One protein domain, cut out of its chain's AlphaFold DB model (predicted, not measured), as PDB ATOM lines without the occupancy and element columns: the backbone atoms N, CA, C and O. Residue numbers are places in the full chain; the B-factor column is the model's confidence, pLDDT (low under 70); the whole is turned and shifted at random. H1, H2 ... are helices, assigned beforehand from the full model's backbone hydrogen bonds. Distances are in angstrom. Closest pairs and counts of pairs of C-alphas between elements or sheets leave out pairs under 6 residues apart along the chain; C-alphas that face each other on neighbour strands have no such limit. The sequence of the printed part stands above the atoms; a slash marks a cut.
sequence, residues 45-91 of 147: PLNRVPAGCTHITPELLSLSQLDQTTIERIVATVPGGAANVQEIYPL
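AT A GLANCE: This is residues 45 to 91 of the 147 residues of a protein of Pseudomonas syringae Cit 7 (UniProt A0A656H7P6). With little regular structure, the domain is a compact wind of loops with two short helices, H1 and then H2, joined by a tight turn. The long opening stretch, residues 45 to 67, folds back near residue 52 and loops round again before H1. The printed part has 47 residues, of which 12 are in the two named helices; there is no named strand, and the class is all helix. The radius of gyration of the C-alphas is 9.6 A, and they span 26 by 20 by 19 A.

IN THESE COORDINATES: The printed part begins at C-alpha 45, (39.321, -50.194, -17.238). H1, residues 68 to 75, begins at C-alpha 68, (45.265, -42.833, 0.996), and is 10.4 A long. H2, residues 81 to 84, is 5.7 A long and ends at C-alpha 84, (33.438, -33.775, -7.175).

HOW THE PARTS SIT: H1 and H2 are close but not clearly touching; their closest C-alphas, those of Val 75 and Gly 81, are 5.2 A apart. In H1 every O i to N i+4 pair is within hydrogen-bond range; H2 is too short for such a pair.

THE WHOLE: The two C-alphas farthest apart, those of Pro 45 and Pro 79, are 26.0 A apart. The printed part has no cut, and no printed residue is under 70 in pLDDT.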
ATOM      1  N   PRO A  45      40.022 -49.855 -18.461       84.75
ATOM      2  CA  PRO A  45      39.321 -50.194 -17.238       84.75
ATOM      3  C   PRO A  45      38.124 -49.258 -17.049       84.75
ATOM      4  O   PRO A  45      38.156 -48.084 -17.418       84.75
ATOM      5  N   LEU A  46      37.048 -49.801 -16.483       87.06
ATOM      6  CA  LEU A  46      35.914 -48.994 -16.057       87.06
ATOM      7  C   LEU A  46      36.302 -48.200 -14.813       87.06
ATOM      8  O   LEU A  46      36.925 -48.744 -13.898       87.06
ATOM      9  N   ASN A  47      35.861 -46.948 -14.771       88.19
ATOM     10  CA  ASN A  47      35.921 -46.135 -13.571       88.19
ATOM     11  C   ASN A  47      35.106 -46.799 -12.447       88.19
ATOM     12  O   ASN A  47      33.972 -47.233 -12.678       88.19
ATOM     13  N   ARG A  48      35.694 -46.896 -11.251       94.75
ATOM     14  CA  ARG A  48      35.082 -47.548 -10.085       94.75
ATOM     15  C   ARG A  48      34.613 -46.571  -9.011       94.75
ATOM     16  O   ARG A  48      33.932 -47.015  -8.092       94.75
ATOM     17  N   VAL A  49      34.936 -45.281  -9.108       95.88
ATOM     18  CA  VAL A  49      34.493 -44.259  -8.154       95.88
ATOM     19  C   VAL A  49      32.991 -44.006  -8.349       95.88
ATOM     20  O   VAL A  49      32.571 -43.570  -9.425       95.88
ATOM     21  N   PRO A  50      32.141 -44.267  -7.338       95.25
ATOM     22  CA  PRO A  50      30.712 -43.994  -7.445       95.25
ATOM     23  C   PRO A  50      30.419 -42.491  -7.536       95.25
ATOM     24  O   PRO A  50      31.110 -41.668  -6.935       95.25
ATOM     25  N   ALA A  51      29.337 -42.122  -8.222       92.12
ATOM     26  CA  ALA A  51      28.891 -40.731  -8.263       92.12
ATOM     27  C   ALA A  51      28.575 -40.207  -6.849       92.12
ATOM     28  O   ALA A  51      27.858 -40.858  -6.089       92.12
ATOM     29  N   GLY A  52      29.102 -39.027  -6.506       93.38
ATOM     30  CA  GLY A  52      28.914 -38.414  -5.187       93.38
ATOM     31  C   GLY A  52      29.679 -39.102  -4.050       93.38
ATOM     32  O   GLY A  52      29.350 -38.880  -2.887       93.38
ATOM     33  N   CYS A  53      30.675 -39.941  -4.362       96.44
ATOM     34  CA  CYS A  53      31.517 -40.594  -3.363       96.44
ATOM     35  C   CYS A  53      32.177 -39.560  -2.442       96.44
ATOM     36  O   CYS A  53      32.906 -38.688  -2.896       96.44
ATOM     37  N   THR A  54      31.948 -39.649  -1.134       97.06
ATOM     38  CA  THR A  54      32.509 -38.690  -0.167       97.06
ATOM     39  C   THR A  54      33.881 -39.099   0.363       97.06
ATOM     40  O   THR A  54      34.510 -38.321   1.075       97.06
ATOM     41  N   HIS A  55      34.347 -40.308   0.044       97.44
ATOM     42  CA  HIS A  55      35.634 -40.827   0.487       97.44
ATOM     43  C   HIS A  55      36.186 -41.832  -0.529       97.44
ATOM     44  O   HIS A  55      35.674 -42.944  -0.651       97.44
ATOM     45  N   ILE A  56      37.216 -41.420  -1.267       98.06
ATOM     46  CA  ILE A  56      37.870 -42.242  -2.286       98.06
ATOM     47  C   ILE A  56      38.991 -43.043  -1.622       98.06
ATOM     48  O   ILE A  56      39.843 -42.458  -0.953       98.06
ATOM     49  N   THR A  57      38.992 -44.360  -1.832       97.88
ATOM     50  CA  THR A  57      40.060 -45.270  -1.396       97.88
ATOM     51  C   THR A  57      40.903 -45.729  -2.593       97.88
ATOM     52  O   THR A  57      40.428 -45.649  -3.734       97.88
ATOM     53  N   PRO A  58      42.135 -46.233  -2.383       97.69
ATOM     54  CA  PRO A  58      43.020 -46.659  -3.467       97.69
ATOM     55  C   PRO A  58      42.397 -47.677  -4.427       97.69
ATOM     56  O   PRO A  58      42.644 -47.633  -5.626       97.69
ATOM     57  N   GLU A  59      41.549 -48.580  -3.931       96.38
ATOM     58  CA  GLU A  59      40.940 -49.659  -4.721       96.38
ATOM     59  C   GLU A  59      39.877 -49.158  -5.714       96.38
ATOM     60  O   GLU A  59      39.525 -49.869  -6.669       96.38
ATOM     61  N   LEU A  60      39.364 -47.944  -5.485       96.88
ATOM     62  CA  LEU A  60      38.417 -47.269  -6.371       96.88
ATOM     63  C   LEU A  60      39.112 -46.589  -7.556       96.88
ATOM     64  O   LEU A  60      38.446 -46.304  -8.551       96.88
ATOM     65  N   LEU A  61      40.426 -46.363  -7.490       96.19
ATOM     66  CA  LEU A  61      41.186 -45.783  -8.594       96.19
ATOM     67  C   LEU A  61      41.551 -46.877  -9.597       96.19
ATOM     68  O   LEU A  61      42.209 -47.868  -9.277       96.19
ATOM     69  N   SER A  62      41.095 -46.716 -10.837       93.81
ATOM     70  CA  SER A  62      41.291 -47.719 -11.890       93.81
ATOM     71  C   SER A  62      42.499 -47.426 -12.784       93.81
ATOM     72  O   SER A  62      42.979 -48.313 -13.494       93.81
ATOM     73  N   LEU A  63      42.995 -46.186 -12.730       92.44
ATOM     74  CA  LEU A  63      44.032 -45.648 -13.611       92.44
ATOM     75  C   LEU A  63      45.324 -45.251 -12.880       92.44
ATOM     76  O   LEU A  63      46.287 -44.843 -13.530       92.44
ATOM     77  N   SER A  64      45.371 -45.366 -11.552       93.75
ATOM     78  CA  SER A  64      46.553 -45.036 -10.752       93.75
ATOM     79  C   SER A  64      46.665 -45.903  -9.498       93.75
ATOM     80  O   SER A  64      45.709 -46.545  -9.073       93.75
ATOM     81  N   GLN A  65      47.867 -45.943  -8.923       95.19
ATOM     82  CA  GLN A  65      48.139 -46.554  -7.624       95.19
ATOM     83  C   GLN A  65      48.644 -45.447  -6.702       95.19
ATOM     84  O   GLN A  65      49.788 -45.012  -6.827       95.19
ATOM     85  N   LEU A  66      47.768 -44.956  -5.830       97.06
ATOM     86  CA  LEU A  66      48.056 -43.883  -4.880       97.06
ATOM     87  C   LEU A  66      47.753 -44.368  -3.466       97.06
ATOM     88  O   LEU A  66      46.808 -45.126  -3.259       97.06
ATOM     89  N   ASP A  67      48.543 -43.923  -2.493       98.00
ATOM     90  CA  ASP A  67      48.208 -44.130  -1.088       98.00
ATOM     91  C   ASP A  67      47.070 -43.197  -0.639       98.00
ATOM     92  O   ASP A  67      46.793 -42.161  -1.253       98.00
ATOM     93  N   GLN A  68      46.403 -43.576   0.453       98.25
ATOM     94  CA  GLN A  68      45.265 -42.833   0.996       98.25
ATOM     95  C   GLN A  68      45.623 -41.371   1.309       98.25
ATOM     96  O   GLN A  68      44.865 -40.460   0.982       98.25
ATOM     97  N   THR A  69      46.810 -41.129   1.870       98.25
ATOM     98  CA  THR A  69      47.296 -39.787   2.219       98.25
ATOM     99  C   THR A  69      47.404 -38.881   0.990       98.25
ATOM    100  O   THR A  69      47.044 -37.703   1.029       98.25
ATOM    101  N   THR A  70      47.891 -39.418  -0.129       98.06
ATOM    102  CA  THR A  70      48.024 -38.692  -1.392       98.06
ATOM    103  C   THR A  70      46.660 -38.395  -1.997       98.06
ATOM    104  O   THR A  70      46.440 -37.272  -2.453       98.06
ATOM    105  N   ILE A  71      45.734 -39.358  -1.951       98.25
ATOM    106  CA  ILE A  71      44.350 -39.167  -2.405       98.25
ATOM    107  C   ILE A  71      43.688 -38.039  -1.616       98.25
ATOM    108  O   ILE A  71      43.139 -37.119  -2.213       98.25
ATOM    109  N   GLU A  72      43.783 -38.060  -0.287       98.06
ATOM    110  CA  GLU A  72      43.192 -37.037   0.581       98.06
ATOM    111  C   GLU A  72      43.779 -35.648   0.322       98.06
ATOM    112  O   GLU A  72      43.035 -34.670   0.235       98.06
ATOM    113  N   ARG A  73      45.100 -35.559   0.119       97.88
ATOM    114  CA  ARG A  73      45.772 -34.303  -0.234       97.88
ATOM    115  C   ARG A  73      45.280 -33.745  -1.569       97.88
ATOM    116  O   ARG A  73      45.065 -32.542  -1.663       97.88
ATOM    117  N   ILE A  74      45.106 -34.598  -2.579       97.31
ATOM    118  CA  ILE A  74      44.567 -34.202  -3.889       97.31
ATOM    119  C   ILE A  74      43.109 -33.765  -3.748       97.31
ATOM    120  O   ILE A  74      42.735 -32.687  -4.191       97.31
ATOM    121  N   VAL A  75      42.280 -34.567  -3.082       97.38
ATOM    122  CA  VAL A  75      40.858 -34.275  -2.873       97.38
ATOM    123  C   VAL A  75      40.654 -32.944  -2.143       97.38
ATOM    124  O   VAL A  75      39.714 -32.215  -2.459       97.38
ATOM    125  N   ALA A  76      41.537 -32.594  -1.205       97.12
ATOM    126  CA  ALA A  76      41.473 -31.333  -0.472       97.12
ATOM    127  C   ALA A  76      41.658 -30.084  -1.357       97.12
ATOM    128  O   ALA A  76      41.232 -29.000  -0.956       97.12
ATOM    129  N   THR A  77      42.256 -30.204  -2.550       96.69
ATOM    130  CA  THR A  77      42.393 -29.080  -3.497       96.69
ATOM    131  C   THR A  77      41.173 -28.914  -4.404       96.69
ATOM    132  O   THR A  77      41.035 -27.885  -5.068       96.69
ATOM    133  N   VAL A  78      40.259 -29.891  -4.425       95.81
ATOM    134  CA  VAL A  78      39.096 -29.907  -5.316       95.81
ATOM    135  C   VAL A  78      37.889 -29.261  -4.626       95.81
ATOM    136  O   VAL A  78      37.440 -29.745  -3.583       95.81
ATOM    137  N   PRO A  79      37.285 -28.201  -5.200       94.25
ATOM    138  CA  PRO A  79      36.033 -27.652  -4.689       94.25
ATOM    139  C   PRO A  79      34.939 -28.726  -4.641       94.25
ATOM    140  O   PRO A  79      34.691 -29.403  -5.637       94.25
ATOM    141  N   GLY A  80      34.282 -28.885  -3.489       94.62
ATOM    142  CA  GLY A  80      33.312 -29.966  -3.260       94.62
ATOM    143  C   GLY A  80      33.930 -31.302  -2.819       94.62
ATOM    144  O   GLY A  80      33.189 -32.245  -2.544       94.62
ATOM    145  N   GLY A  81      35.259 -31.378  -2.695       96.25
ATOM    146  CA  GLY A  81      35.984 -32.543  -2.196       96.25
ATOM    147  C   GLY A  81      35.765 -33.793  -3.046       96.25
ATOM    148  O   GLY A  81      35.568 -33.717  -4.258       96.25
ATOM    149  N   ALA A  82      35.777 -34.960  -2.395       97.31
ATOM    150  CA  ALA A  82      35.717 -36.260  -3.066       97.31
ATOM    151  C   ALA A  82      34.459 -36.420  -3.931       97.31
ATOM    152  O   ALA A  82      34.522 -37.030  -4.993       97.31
ATOM    153  N   ALA A  83      33.342 -35.804  -3.527       96.88
ATOM    154  CA  ALA A  83      32.080 -35.892  -4.257       96.88
ATOM    155  C   ALA A  83      32.157 -35.265  -5.658       96.88
ATOM    156  O   ALA A  83      31.316 -35.561  -6.507       96.88
ATOM    157  N   ASN A  84      33.161 -34.414  -5.895       95.88
ATOM    158  CA  ASN A  84      33.438 -33.775  -7.175       95.88
ATOM    159  C   ASN A  84      34.638 -34.402  -7.918       95.88
ATOM    160  O   ASN A  84      35.086 -33.867  -8.929       95.88
ATOM    161  N   VAL A  85      35.168 -35.532  -7.437       96.25
ATOM    162  CA  VAL A  85      36.265 -36.270  -8.077       96.25
ATOM    163  C   VAL A  85      35.720 -37.543  -8.711       96.25
ATOM    164  O   VAL A  85      35.115 -38.382  -8.053       96.25
ATOM    165  N   GLN A  86      35.949 -37.680 -10.016       95.25
ATOM    166  CA  GLN A  86      35.509 -38.837 -10.792       95.25
ATOM    167  C   GLN A  86      36.611 -39.899 -10.905       95.25
ATOM    168  O   GLN A  86      36.298 -41.077 -10.892       95.25
ATOM    169  N   GLU A  87      37.882 -39.525 -11.041       95.50
ATOM    170  CA  GLU A  87      39.033 -40.439 -11.143       95.50
ATOM    171  C   GLU A  87      40.318 -39.628 -10.908       95.50
ATOM    172  O   GLU A  87      40.315 -38.409 -11.106       95.50
ATOM    173  N   ILE A  88      41.410 -40.281 -10.507       96.31
ATOM    174  CA  ILE A  88      42.730 -39.652 -10.343       96.31
ATOM    175  C   ILE A  88      43.749 -40.443 -11.162       96.31
ATOM    176  O   ILE A  88      43.873 -41.659 -11.018       96.31
ATOM    177  N   TYR A  89      44.491 -39.762 -12.034       95.06
ATOM    178  CA  TYR A  89      45.435 -40.405 -12.946       95.06
ATOM    179  C   TYR A  89      46.594 -39.475 -13.318       95.06
ATOM    180  O   TYR A  89      46.429 -38.253 -13.295       95.06
ATOM    181  N   PRO A  90      47.775 -40.033 -13.646       95.06
ATOM    182  CA  PRO A  90      48.919 -39.235 -14.064       95.06
ATOM    183  C   PRO A  90      48.677 -38.585 -15.427       95.06
ATOM    184  O   PRO A  90      47.899 -39.073 -16.250       95.06
ATOM    185  N   LEU A  91      49.406 -37.503 -15.684       95.69
ATOM    186  CA  LEU A  91      49.448 -36.893 -17.004       95.69
ATOM    187  C   LEU A  91      50.089 -37.849 -18.019       95.69
ATOM    188  O   LEU A  91      51.047 -38.560 -17.731       95.69
TER     189      LEU A  91